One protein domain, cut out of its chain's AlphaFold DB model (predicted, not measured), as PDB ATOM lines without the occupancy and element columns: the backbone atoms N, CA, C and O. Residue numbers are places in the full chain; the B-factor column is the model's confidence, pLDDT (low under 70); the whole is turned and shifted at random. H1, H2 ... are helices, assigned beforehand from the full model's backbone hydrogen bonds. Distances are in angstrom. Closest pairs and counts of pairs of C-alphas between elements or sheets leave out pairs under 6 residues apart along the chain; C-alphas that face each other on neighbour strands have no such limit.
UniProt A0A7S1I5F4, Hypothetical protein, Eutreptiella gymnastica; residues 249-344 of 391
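What this domain is: This is residues 249 to 344 of the 391 residues of the protein "Hypothetical protein" of Eutreptiella gymnastica (UniProt A0A7S1I5F4). H1, H2, H3 and H6 form a bundle; H4 crosses H3; H5 caps one end. The all-helix printed part has 96 residues and six named helices, H1 to H6 in order. It is compact, radius of gyration of the C-alphas 12.4 A, spans 36 by 28 by 20 A.

How they stand to each other: H2, residues 267 to 283, makes a hairpin with H1, residues 249 to 261, C-alphas of Phe 249 and Asp 281 closest, 6.4 A. Hub H3, residues 289 to 303, touches H4, residues 310 to 320, at a steep tilt of 46 degrees, closest at C-alphas 294 and 320, 5.1 A. H2, H3 and H6, residues 328 to 340, have every O i to N i+4 pair within hydrogen-bond range; H5, residues 322 to 326, has 0 of 1, but 2 of 2 O i to N i+3.

Where its parts are: H1 begins at C-alpha 249 (3.629, -28.033, 44.405); H6 ends at C-alpha 340 (22.527, -31.080, 46.182).

The domain as a whole: The printed part has no cut; residues 249 to 266 are under pLDDT 70.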
ATOM      1  N   PHE A 249       3.650 -26.616  44.095       56.84
ATOM      2  CA  PHE A 249       3.629 -28.033  44.405       56.84
ATOM      3  C   PHE A 249       2.762 -28.852  43.436       56.84
ATOM      4  O   PHE A 249       3.190 -29.917  43.004       56.84
ATOM      5  N   SER A 250       1.580 -28.374  43.031       59.66
ATOM      6  CA  SER A 250       0.692 -29.121  42.126       59.66
ATOM      7  C   SER A 250       1.240 -29.175  40.694       59.66
ATOM      8  O   SER A 250       1.163 -30.222  40.042       59.66
ATOM      9  N   LEU A 251       1.891 -28.095  40.239       61.09
ATOM     10  CA  LEU A 251       2.629 -28.059  38.968       61.09
ATOM     11  C   LEU A 251       3.760 -29.095  38.944       61.09
ATOM     12  O   LEU A 251       3.953 -29.783  37.937       61.09
ATOM     13  N   TRP A 252       4.473 -29.247  40.062       63.72
ATOM     14  CA  TRP A 252       5.521 -30.252  40.209       63.72
ATOM     15  C   TRP A 252       4.949 -31.664  40.434       63.72
ATOM     16  O   TRP A 252       5.431 -32.640  39.870       63.72
ATOM     17  N   GLN A 253       3.850 -31.850  41.144       64.56
ATOM     18  CA  GLN A 253       3.306 -33.197  41.334       64.56
ATOM     19  C   GLN A 253       2.834 -33.830  40.008       64.56
ATOM     20  O   GLN A 253       3.035 -35.023  39.768       64.56
ATOM     21  N   GLY A 254       2.243 -33.034  39.108       61.38
ATOM     22  CA  GLY A 254       1.863 -33.489  37.765       61.38
ATOM     23  C   GLY A 254       3.066 -33.834  36.880       61.38
ATOM     24  O   GLY A 254       3.032 -34.805  36.127       61.38
ATOM     25  N   ALA A 255       4.151 -33.074  37.001       60.03
ATOM     26  CA  ALA A 255       5.374 -33.302  36.242       60.03
ATOM     27  C   ALA A 255       6.199 -34.494  36.761       60.03
ATOM     28  O   ALA A 255       6.800 -35.195  35.951       60.03
ATOM     29  N   GLY A 256       6.136 -34.795  38.061       59.47
ATOM     30  CA  GLY A 256       6.780 -35.973  38.649       59.47
ATOM     31  C   GLY A 256       6.174 -37.279  38.146       59.47
ATOM     32  O   GLY A 256       6.902 -38.216  37.848       59.47
ATOM     33  N   ARG A 257       4.849 -37.308  37.944       63.34
ATOM     34  CA  ARG A 257       4.166 -38.452  37.318       63.34
ATOM     35  C   ARG A 257       4.622 -38.692  35.879       63.34
ATOM     36  O   ARG A 257       4.760 -39.844  35.493       63.34
ATOM     37  N   ARG A 258       4.903 -37.624  35.119       62.81
ATOM     38  CA  ARG A 258       5.476 -37.732  33.766       62.81
ATOM     39  C   ARG A 258       6.915 -38.234  33.772       62.81
ATOM     40  O   ARG A 258       7.214 -39.152  33.028       62.81
ATOM     41  N   LEU A 259       7.766 -37.685  34.640       61.38
ATOM     42  CA  LEU A 259       9.150 -38.149  34.815       61.38
ATOM     43  C   LEU A 259       9.226 -39.624  35.236       61.38
ATOM     44  O   LEU A 259      10.139 -40.326  34.831       61.38
ATOM     45  N   GLN A 260       8.262 -40.098  36.029       60.62
ATOM     46  CA  GLN A 260       8.168 -41.507  36.423       60.62
ATOM     47  C   GLN A 260       7.617 -42.408  35.311       60.62
ATOM     48  O   GLN A 260       8.037 -43.555  35.208       60.62
ATOM     49  N   SER A 261       6.675 -41.918  34.497       59.06
ATOM     50  CA  SER A 261       6.122 -42.685  33.371       59.06
ATOM     51  C   SER A 261       7.056 -42.727  32.162       59.06
ATOM     52  O   SER A 261       7.029 -43.684  31.397       59.06
ATOM     53  N   GLU A 262       7.869 -41.688  31.973       56.09
ATOM     54  CA  GLU A 262       8.902 -41.601  30.943       56.09
ATOM     55  C   GLU A 262      10.195 -42.197  31.527       56.09
ATOM     56  O   GLU A 262      11.109 -41.495  31.944       56.09
ATOM     57  N   THR A 263      10.263 -43.529  31.600       50.00
ATOM     58  CA  THR A 263      11.342 -44.329  32.222       50.00
ATOM     59  C   THR A 263      12.736 -44.164  31.590       50.00
ATOM     60  O   THR A 263      13.656 -44.904  31.924       50.00
ATOM     61  N   ALA A 264      12.917 -43.206  30.680       51.09
ATOM     62  CA  ALA A 264      14.204 -42.854  30.084       51.09
ATOM     63  C   ALA A 264      15.047 -41.918  30.972       51.09
ATOM     64  O   ALA A 264      16.187 -41.598  30.635       51.09
ATOM     65  N   HIS A 265      14.501 -41.442  32.094       57.81
ATOM     66  CA  HIS A 265      15.224 -40.575  33.015       57.81
ATOM     67  C   HIS A 265      16.132 -41.365  33.957       57.81
ATOM     68  O   HIS A 265      15.746 -42.395  34.501       57.81
ATOM     69  N   THR A 266      17.343 -40.847  34.180       63.09
ATOM     70  CA  THR A 266      18.276 -41.417  35.156       63.09
ATOM     71  C   THR A 266      17.660 -41.386  36.555       63.09
ATOM     72  O   THR A 266      16.988 -40.423  36.931       63.09
ATOM     73  N   GLU A 267      17.912 -42.419  37.358       70.56
ATOM     74  CA  GLU A 267      17.444 -42.513  38.748       70.56
ATOM     75  C   GLU A 267      17.781 -41.246  39.558       70.56
ATOM     76  O   GLU A 267      16.947 -40.713  40.295       70.56
ATOM     77  N   ALA A 268      18.959 -40.669  39.304       68.31
ATOM     78  CA  ALA A 268      19.409 -39.403  39.872       68.31
ATOM     79  C   ALA A 268      18.464 -38.216  39.582       68.31
ATOM     80  O   ALA A 268      18.221 -37.392  40.468       68.31
ATOM     81  N   ALA A 269      17.892 -38.125  38.376       71.12
ATOM     82  CA  ALA A 269      16.931 -37.080  38.021       71.12
ATOM     83  C   ALA A 269      15.624 -37.221  38.813       71.12
ATOM     84  O   ALA A 269      15.107 -36.228  39.330       71.12
ATOM     85  N   CYS A 270      15.132 -38.448  38.978       71.69
ATOM     86  CA  CYS A 270      13.945 -38.744  39.779       71.69
ATOM     87  C   CYS A 270      14.162 -38.435  41.271       71.69
ATOM     88  O   CYS A 270      13.286 -37.849  41.918       71.69
ATOM     89  N   VAL A 271      15.339 -38.759  41.817       76.94
ATOM     90  CA  VAL A 271      15.708 -38.432  43.204       76.94
ATOM     91  C   VAL A 271      15.797 -36.917  43.405       76.94
ATOM     92  O   VAL A 271      15.160 -36.384  44.318       76.94
ATOM     93  N   MET A 272      16.509 -36.203  42.526       79.06
ATOM     94  CA  MET A 272      16.632 -34.741  42.584       79.06
ATOM     95  C   MET A 272      15.260 -34.060  42.512       79.06
ATOM     96  O   MET A 272      14.961 -33.158  43.298       79.06
ATOM     97  N   TYR A 273      14.400 -34.536  41.611       77.00
ATOM     98  CA  TYR A 273      13.032 -34.056  41.456       77.00
ATOM     99  C   TYR A 273      12.224 -34.170  42.752       77.00
ATOM    100  O   TYR A 273      11.557 -33.224  43.184       77.00
ATOM    101  N   ARG A 274      12.297 -35.341  43.392       73.19
ATOM    102  CA  ARG A 274      11.580 -35.626  44.636       73.19
ATOM    103  C   ARG A 274      12.079 -34.739  45.776       73.19
ATOM    104  O   ARG A 274      11.254 -34.157  46.477       73.19
ATOM    105  N   ARG A 275      13.399 -34.582  45.923       78.00
ATOM    106  CA  ARG A 275      14.000 -33.707  46.947       78.00
ATOM    107  C   ARG A 275      13.604 -32.244  46.745       78.00
ATOM    108  O   ARG A 275      13.181 -31.596  47.699       78.00
ATOM    109  N   LEU A 276      13.643 -31.746  45.507       80.31
ATOM    110  CA  LEU A 276      13.209 -30.384  45.189       80.31
ATOM    111  C   LEU A 276      11.719 -30.177  45.494       80.31
ATOM    112  O   LEU A 276      11.346 -29.154  46.056       80.31
ATOM    113  N   THR A 277      10.871 -31.161  45.190       75.31
ATOM    114  CA  THR A 277       9.431 -31.091  45.490       75.31
ATOM    115  C   THR A 277       9.168 -31.005  46.999       75.31
ATOM    116  O   THR A 277       8.360 -30.186  47.431       75.31
ATOM    117  N   LEU A 278       9.883 -31.798  47.809       74.94
ATOM    118  CA  LEU A 278       9.807 -31.731  49.275       74.94
ATOM    119  C   LEU A 278      10.301 -30.382  49.813       74.94
ATOM    120  O   LEU A 278       9.689 -29.811  50.714       74.94
ATOM    121  N   TYR A 279      11.384 -29.850  49.243       78.50
ATOM    122  CA  TYR A 279      11.909 -28.541  49.621       78.50
ATOM    123  C   TYR A 279      10.910 -27.414  49.325       78.50
ATOM    124  O   TYR A 279      10.678 -26.554  50.174       78.50
ATOM    125  N   LEU A 280      10.285 -27.441  48.143       74.31
ATOM    126  CA  LEU A 280       9.268 -26.467  47.744       74.31
ATOM    127  C   LEU A 280       8.031 -26.510  48.660       74.31
ATOM    128  O   LEU A 280       7.505 -25.454  49.008       74.31
ATOM    129  N   ASP A 281       7.611 -27.702  49.099       71.88
ATOM    130  CA  ASP A 281       6.529 -27.871  50.085       71.88
ATOM    131  C   ASP A 281       6.898 -27.251  51.447       71.88
ATOM    132  O   ASP A 281       6.097 -26.552  52.071       71.88
ATOM    133  N   ALA A 282       8.150 -27.430  51.883       71.38
ATOM    134  CA  ALA A 282       8.636 -26.910  53.160       71.38
ATOM    135  C   ALA A 282       8.710 -25.375  53.207       71.38
ATOM    136  O   ALA A 282       8.401 -24.776  54.237       71.38
ATOM    137  N   ILE A 283       9.106 -24.725  52.106       69.31
ATOM    138  CA  ILE A 283       9.256 -23.262  52.073       69.31
ATOM    139  C   ILE A 283       7.928 -22.512  51.876       69.31
ATOM    140  O   ILE A 283       7.906 -21.303  52.096       69.31
ATOM    141  N   ARG A 284       6.836 -23.201  51.491       64.88
ATOM    142  CA  ARG A 284       5.477 -22.645  51.285       64.88
ATOM    143  C   ARG A 284       5.446 -21.309  50.519       64.88
ATOM    144  O   ARG A 284       4.641 -20.430  50.820       64.88
ATOM    145  N   THR A 285       6.347 -21.115  49.558       56.19
ATOM    146  CA  THR A 285       6.524 -19.804  48.924       56.19
ATOM    147  C   THR A 285       5.429 -19.527  47.892       56.19
ATOM    148  O   THR A 285       5.241 -20.356  46.996       56.19
ATOM    149  N   PRO A 286       4.745 -18.367  47.954       53.50
ATOM    150  CA  PRO A 286       3.882 -17.916  46.871       53.50
ATOM    151  C   PRO A 286       4.713 -17.687  45.604       53.50
ATOM    152  O   PRO A 286       5.823 -17.155  45.646       53.50
ATOM    153  N   THR A 287       4.162 -18.114  44.474       62.81
ATOM    154  CA  THR A 287       4.828 -18.124  43.174       62.81
ATOM    155  C   THR A 287       4.942 -16.735  42.575       62.81
ATOM    156  O   THR A 287       3.939 -16.167  42.151       62.81
ATOM    157  N   SER A 288       6.165 -16.216  42.466       70.06
ATOM    158  CA  SER A 288       6.451 -15.124  41.531       70.06
ATOM    159  C   SER A 288       6.633 -15.664  40.109       70.06
ATOM    160  O   SER A 288       7.066 -16.804  39.923       70.06
ATOM    161  N   ASP A 289       6.381 -14.841  39.090       70.06
ATOM    162  CA  ASP A 289       6.590 -15.228  37.684       70.06
ATOM    163  C   ASP A 289       8.028 -15.702  37.423       70.06
ATOM    164  O   ASP A 289       8.263 -16.660  36.686       70.06
ATOM    165  N   SER A 290       9.006 -15.090  38.100       69.38
ATOM    166  CA  SER A 290      10.412 -15.497  38.033       69.38
ATOM    167  C   SER A 290      10.663 -16.876  38.655       69.38
ATOM    168  O   SER A 290      11.473 -17.638  38.128       69.38
ATOM    169  N   GLN A 291       9.962 -17.235  39.739       72.50
ATOM    170  CA  GLN A 291      10.040 -18.583  40.317       72.50
ATOM    171  C   GLN A 291       9.423 -19.614  39.376       72.50
ATOM    172  O   GLN A 291      10.019 -20.667  39.155       72.50
ATOM    173  N   VAL A 292       8.259 -19.314  38.796       73.19
ATOM    174  CA  VAL A 292       7.590 -20.213  37.844       73.19
ATOM    175  C   VAL A 292       8.479 -20.447  36.623       73.19
ATOM    176  O   VAL A 292       8.677 -21.596  36.231       73.19
ATOM    177  N   ALA A 293       9.078 -19.389  36.069       72.62
ATOM    178  CA  ALA A 293      10.006 -19.487  34.946       72.62
ATOM    179  C   ALA A 293      11.259 -20.311  35.291       72.62
ATOM    180  O   ALA A 293      11.649 -21.194  34.523       72.62
ATOM    181  N   PHE A 294      11.862 -20.079  36.463       79.81
ATOM    182  CA  PHE A 294      13.033 -20.834  36.910       79.81
ATOM    183  C   PHE A 294      12.709 -22.318  37.096       79.81
ATOM    184  O   PHE A 294      13.386 -23.181  36.543       79.81
ATOM    185  N   LEU A 295      11.627 -22.629  37.803       78.75
ATOM    186  CA  LEU A 295      11.189 -24.001  38.032       78.75
ATOM    187  C   LEU A 295      10.794 -24.716  36.730       78.75
ATOM    188  O   LEU A 295      11.113 -25.891  36.552       78.75
ATOM    189  N   ALA A 296      10.162 -24.015  35.786       76.38
ATOM    190  CA  ALA A 296       9.882 -24.557  34.459       76.38
ATOM    191  C   ALA A 296      11.176 -24.892  33.694       76.38
ATOM    192  O   ALA A 296      11.236 -25.931  33.034       76.38
ATOM    193  N   ALA A 297      12.223 -24.068  33.823       78.00
ATOM    194  CA  ALA A 297      13.527 -24.337  33.223       78.00
ATOM    195  C   ALA A 297      14.195 -25.587  33.820       78.00
ATOM    196  O   ALA A 297      14.701 -26.413  33.056       78.00
ATOM    197  N   ILE A 298      14.140 -25.759  35.149       79.62
ATOM    198  CA  ILE A 298      14.625 -26.976  35.828       79.62
ATOM    199  C   ILE A 298      13.870 -28.196  35.303       79.62
ATOM    200  O   ILE A 298      14.477 -29.166  34.856       79.62
ATOM    201  N   ARG A 299      12.534 -28.129  35.305       76.19
ATOM    202  CA  ARG A 299      11.674 -29.220  34.840       76.19
ATOM    203  C   ARG A 299      12.001 -29.619  33.405       76.19
ATOM    204  O   ARG A 299      12.134 -30.804  33.129       76.19
ATOM    205  N   GLN A 300      12.103 -28.650  32.496       77.25
ATOM    206  CA  GLN A 300      12.400 -28.943  31.099       77.25
ATOM    207  C   GLN A 300      13.759 -29.630  30.958       77.25
ATOM    208  O   GLN A 300      13.874 -30.579  30.197       77.25
ATOM    209  N   TYR A 301      14.767 -29.203  31.721       77.12
ATOM    210  CA  TYR A 301      16.076 -29.845  31.676       77.12
ATOM    211  C   TYR A 301      16.023 -31.300  32.163       77.12
ATOM    212  O   TYR A 301      16.626 -32.172  31.543       77.12
ATOM    213  N   LEU A 302      15.284 -31.574  33.243       74.88
ATOM    214  CA  LEU A 302      15.101 -32.938  33.749       74.88
ATOM    215  C   LEU A 302      14.352 -33.817  32.734       74.88
ATOM    216  O   LEU A 302      14.768 -34.946  32.494       74.88
ATOM    217  N   LEU A 303      13.320 -33.272  32.077       72.94
ATOM    218  CA  LEU A 303      12.574 -33.942  31.000       72.94
ATOM    219  C   LEU A 303      13.392 -34.161  29.718       72.94
ATOM    220  O   LEU A 303      13.025 -34.984  28.890       72.94
ATOM    221  N   GLU A 304      14.509 -33.463  29.530       75.31
ATOM    222  CA  GLU A 304      15.424 -33.722  28.412       75.31
ATOM    223  C   GLU A 304      16.342 -34.936  28.675       75.31
ATOM    224  O   GLU A 304      17.186 -35.247  27.840       75.31
ATOM    225  N   GLY A 305      16.218 -35.618  29.826       64.88
ATOM    226  CA  GLY A 305      16.974 -36.845  30.129       64.88
ATOM    227  C   GLY A 305      18.475 -36.632  30.323       64.88
ATOM    228  O   GLY A 305      19.250 -37.583  30.348       64.88
ATOM    229  N   ARG A 306      18.903 -35.377  30.461       69.56
ATOM    230  CA  ARG A 306      20.313 -35.015  30.606       69.56
ATOM    231  C   ARG A 306      20.849 -35.419  31.986       69.56
ATOM    232  O   ARG A 306      20.098 -35.391  32.964       69.56
ATOM    233  N   PRO A 307      22.154 -35.718  32.101       70.44
ATOM    234  CA  PRO A 307      22.758 -36.075  33.376       70.44
ATOM    235  C   PRO A 307      22.678 -34.915  34.381       70.44
ATOM    236  O   PRO A 307      22.846 -33.735  34.041       70.44
ATOM    237  N   VAL A 308      22.399 -35.273  35.635       76.62
ATOM    238  CA  VAL A 308      22.320 -34.350  36.771       76.62
ATOM    239  C   VAL A 308      23.728 -34.106  37.304       76.62
ATOM    240  O   VAL A 308      24.213 -34.791  38.196       76.62
ATOM    241  N   GLU A 309      24.409 -33.127  36.717       82.44
ATOM    242  CA  GLU A 309      25.791 -32.779  37.060       82.44
ATOM    243  C   GLU A 309      25.908 -31.382  37.671       82.44
ATOM    244  O   GLU A 309      25.008 -30.555  37.570       82.44
ATOM    245  N   LYS A 310      27.090 -31.039  38.196       82.50
ATOM    246  CA  LYS A 310      27.433 -29.678  38.667       82.50
ATOM    247  C   LYS A 310      27.093 -28.586  37.648       82.50
ATOM    248  O   LYS A 310      26.683 -27.485  38.013       82.50
ATOM    249  N   GLN A 311      27.247 -28.894  36.360       83.12
ATOM    250  CA  GLN A 311      26.962 -27.970  35.262       83.12
ATOM    251  C   GLN A 311      25.467 -27.665  35.093       83.12
ATOM    252  O   GLN A 311      25.124 -26.634  34.511       83.12
ATOM    253  N   LEU A 312      24.588 -28.532  35.605       82.00
ATOM    254  CA  LEU A 312      23.137 -28.373  35.556       82.00
ATOM    255  C   LEU A 312      22.710 -27.043  36.173       82.00
ATOM    256  O   LEU A 312      21.983 -26.285  35.536       82.00
ATOM    257  N   LEU A 313      23.213 -26.731  37.373       83.44
ATOM    258  CA  LEU A 313      22.894 -25.489  38.083       83.44
ATOM    259  C   LEU A 313      23.121 -24.270  37.192       83.44
ATOM    260  O   LEU A 313      22.230 -23.447  37.007       83.44
ATOM    261  N   PHE A 314      24.304 -24.193  36.588       86.00
ATOM    262  CA  PHE A 314      24.694 -23.074  35.743       86.00
ATOM    263  C   PHE A 314      23.866 -22.999  34.458       86.00
ATOM    264  O   PHE A 314      23.444 -21.912  34.070       86.00
ATOM    265  N   LYS A 315      23.565 -24.139  33.823       83.75
ATOM    266  CA  LYS A 315      22.701 -24.190  32.630       83.75
ATOM    267  C   LYS A 315      21.273 -23.727  32.944       83.75
ATOM    268  O   LYS A 315      20.706 -22.948  32.179       83.75
ATOM    269  N   MET A 316      20.713 -24.151  34.078       82.62
ATOM    270  CA  MET A 316      19.369 -23.748  34.517       82.62
ATOM    271  C   MET A 316      19.301 -22.252  34.828       82.62
ATOM    272  O   MET A 316      18.355 -21.582  34.419       82.62
ATOM    273  N   LEU A 317      20.330 -21.717  35.487       82.31
ATOM    274  CA  LEU A 317      20.453 -20.288  35.762       82.31
ATOM    275  C   LEU A 317      20.507 -19.470  34.468       82.31
ATOM    276  O   LEU A 317      19.741 -18.524  34.318       82.31
ATOM    277  N   LEU A 318      21.340 -19.866  33.501       83.31
ATOM    278  CA  LEU A 318      21.424 -19.168  32.214       83.31
ATOM    279  C   LEU A 318      20.090 -19.124  31.481       83.31
ATOM    280  O   LEU A 318      19.726 -18.084  30.940       83.31
ATOM    281  N   LYS A 319      19.359 -20.239  31.492       81.38
ATOM    282  CA  LYS A 319      18.065 -20.346  30.820       81.38
ATOM    283  C   LYS A 319      16.987 -19.480  31.469       81.38
ATOM    284  O   LYS A 319      16.128 -18.957  30.772       81.38
ATOM    285  N   ALA A 320      17.025 -19.342  32.789       77.50
ATOM    286  CA  ALA A 320      16.047 -18.556  33.529       77.50
ATOM    287  C   ALA A 320      16.394 -17.059  33.613       77.50
ATOM    288  O   ALA A 320      15.514 -16.241  33.869       77.50
ATOM    289  N   GLY A 321      17.649 -16.696  33.337       81.69
ATOM    290  CA  GLY A 321      18.095 -15.312  33.208       81.69
ATOM    291  C   GLY A 321      18.508 -14.647  34.531       81.69
ATOM    292  O   GLY A 321      18.411 -15.241  35.605       81.69
ATOM    293  N   PRO A 322      18.992 -13.393  34.467       79.94
ATOM    294  CA  PRO A 322      19.608 -12.702  35.604       79.94
ATOM    295  C   PRO A 322      18.612 -12.288  36.699       79.94
ATOM    296  O   PRO A 322      19.002 -12.128  37.856       79.94
ATOM    297  N   SER A 323      17.324 -12.149  36.368       77.56
ATOM    298  CA  SER A 323      16.260 -11.766  37.315       77.56
ATOM    299  C   SER A 323      16.084 -12.770  38.460       77.56
ATOM    300  O   SER A 323      15.658 -12.405  39.553       77.56
ATOM    301  N   VAL A 324      16.482 -14.021  38.232       75.62
ATOM    302  CA  VAL A 324      16.482 -15.130  39.194       75.62
ATOM    303  C   VAL A 324      17.267 -14.787  40.455       75.62
ATOM    304  O   VAL A 324      16.805 -15.069  41.558       75.62
ATOM    305  N   LEU A 325      18.430 -14.144  40.315       76.81
ATOM    306  CA  LEU A 325      19.276 -13.820  41.464       76.81
ATOM    307  C   LEU A 325      18.725 -12.669  42.303       76.81
ATOM    308  O   LEU A 325      19.111 -12.540  43.455       76.81
ATOM    309  N   LEU A 326      17.814 -11.855  41.766       75.31
ATOM    310  CA  LEU A 326      17.228 -10.726  42.492       75.31
ATOM    311  C   LEU A 326      16.156 -11.170  43.495       75.31
ATOM    312  O   LEU A 326      15.859 -10.452  44.448       75.31
ATOM    313  N   SER A 327      15.567 -12.353  43.300       78.06
ATOM    314  CA  SER A 327      14.533 -12.868  44.191       78.06
ATOM    315  C   SER A 327      15.144 -13.642  45.358       78.06
ATOM    316  O   SER A 327      15.775 -14.687  45.179       78.06
ATOM    317  N   ARG A 328      14.872 -13.173  46.581       76.88
ATOM    318  CA  ARG A 328      15.293 -13.831  47.829       76.88
ATOM    319  C   ARG A 328      14.824 -15.285  47.920       76.88
ATOM    320  O   ARG A 328      15.554 -16.137  48.416       76.88
ATOM    321  N   ASP A 329      13.621 -15.580  47.442       74.19
ATOM    322  CA  ASP A 329      13.069 -16.935  47.489       74.19
ATOM    323  C   ASP A 329      13.687 -17.853  46.435       74.19
ATOM    324  O   ASP A 329      13.970 -19.014  46.718       74.19
ATOM    325  N   ILE A 330      13.996 -17.328  45.249       76.81
ATOM    326  CA  ILE A 330      14.735 -18.096  44.243       76.81
ATOM    327  C   ILE A 330      16.153 -18.388  44.733       76.81
ATOM    328  O   ILE A 330      16.644 -19.497  44.548       76.81
ATOM    329  N   MET A 331      16.783 -17.454  45.445       81.19
ATOM    330  CA  MET A 331      18.086 -17.679  46.070       81.19
ATOM    331  C   MET A 331      18.087 -18.840  47.073       81.19
ATOM    332  O   MET A 331      19.094 -19.542  47.172       81.19
ATOM    333  N   LYS A 332      16.967 -19.108  47.760       82.38
ATOM    334  CA  LYS A 332      16.811 -20.304  48.609       82.38
ATOM    335  C   LYS A 332      16.843 -21.586  47.772       82.38
ATOM    336  O   LYS A 332      17.568 -22.518  48.106       82.38
ATOM    337  N   ILE A 333      16.131 -21.599  46.643       81.56
ATOM    338  CA  ILE A 333      16.118 -22.733  45.706       81.56
ATOM    339  C   ILE A 333      17.508 -22.932  45.086       81.56
ATOM    340  O   ILE A 333      18.016 -24.048  45.046       81.56
ATOM    341  N   VAL A 334      18.164 -21.856  44.650       85.06
ATOM    342  CA  VAL A 334      19.531 -21.898  44.109       85.06
ATOM    343  C   VAL A 334      20.513 -22.413  45.157       85.06
ATOM    344  O   VAL A 334      21.376 -23.221  44.829       85.06
ATOM    345  N   HIS A 335      20.372 -21.996  46.416       85.19
ATOM    346  CA  HIS A 335      21.191 -22.497  47.513       85.19
ATOM    347  C   HIS A 335      20.985 -23.998  47.747       85.19
ATOM    348  O   HIS A 335      21.970 -24.729  47.826       85.19
ATOM    349  N   PHE A 336      19.734 -24.463  47.780       85.19
ATOM    350  CA  PHE A 336      19.405 -25.886  47.870       85.19
ATOM    351  C   PHE A 336      20.040 -26.689  46.723       85.19
ATOM    352  O   PHE A 336      20.777 -27.640  46.965       85.19
ATOM    353  N   LEU A 337      19.847 -26.250  45.475       83.75
ATOM    354  CA  LEU A 337      20.414 -26.911  44.295       83.75
ATOM    355  C   LEU A 337      21.944 -26.924  44.315       83.75
ATOM    356  O   LEU A 337      22.566 -27.880  43.866       83.75
ATOM    357  N   ARG A 338      22.558 -25.859  44.833       89.88
ATOM    358  CA  ARG A 338      24.006 -25.765  44.989       89.88
ATOM    359  C   ARG A 338      24.537 -26.845  45.936       89.88
ATOM    360  O   ARG A 338      25.574 -27.432  45.636       89.88
ATOM    361  N   LEU A 339      23.842 -27.086  47.049       85.69
ATOM    362  CA  LEU A 339      24.194 -28.136  48.008       85.69
ATOM    363  C   LEU A 339      23.990 -29.525  47.405       85.69
ATOM    364  O   LEU A 339      24.923 -30.316  47.407       85.69
ATOM    365  N   GLU A 340      22.828 -29.781  46.803       84.44
ATOM    366  CA  GLU A 340      22.527 -31.080  46.182       84.44
ATOM    367  C   GLU A 340      23.497 -31.447  45.056       84.44
ATOM    368  O   GLU A 340      23.874 -32.603  44.891       84.44
ATOM    369  N   LEU A 341      23.944 -30.454  44.287       85.06
ATOM    370  CA  LEU A 341      24.884 -30.666  43.190       85.06
ATOM    371  C   LEU A 341      26.349 -30.550  43.629       85.06
ATOM    372  O   LEU A 341      27.228 -30.567  42.771       85.06
ATOM    373  N   ASN A 342      26.657 -30.425  44.925       86.88
ATOM    374  CA  ASN A 342      28.029 -30.281  45.430       86.88
ATOM    375  C   ASN A 342      28.826 -29.160  44.728       86.88
ATOM    376  O   ASN A 342      29.999 -29.318  44.355       86.88
ATOM    377  N   VAL A 343      28.179 -28.014  44.506       87.88
ATOM    378  CA  VAL A 343      28.807 -26.807  43.959       87.88
ATOM    379  C   VAL A 343      29.294 -25.945  45.127       87.88
ATOM    380  O   VAL A 343      28.522 -25.558  46.003       87.88
ATOM    381  N   SER A 344      30.585 -25.609  45.177       88.06
ATOM    382  CA  SER A 344      31.064 -24.709  46.230       88.06
ATOM    383  C   SER A 344      30.505 -23.300  46.018       88.06
ATOM    384  O   SER A 344      30.311 -22.842  44.888       88.06
TER     385      SER A 344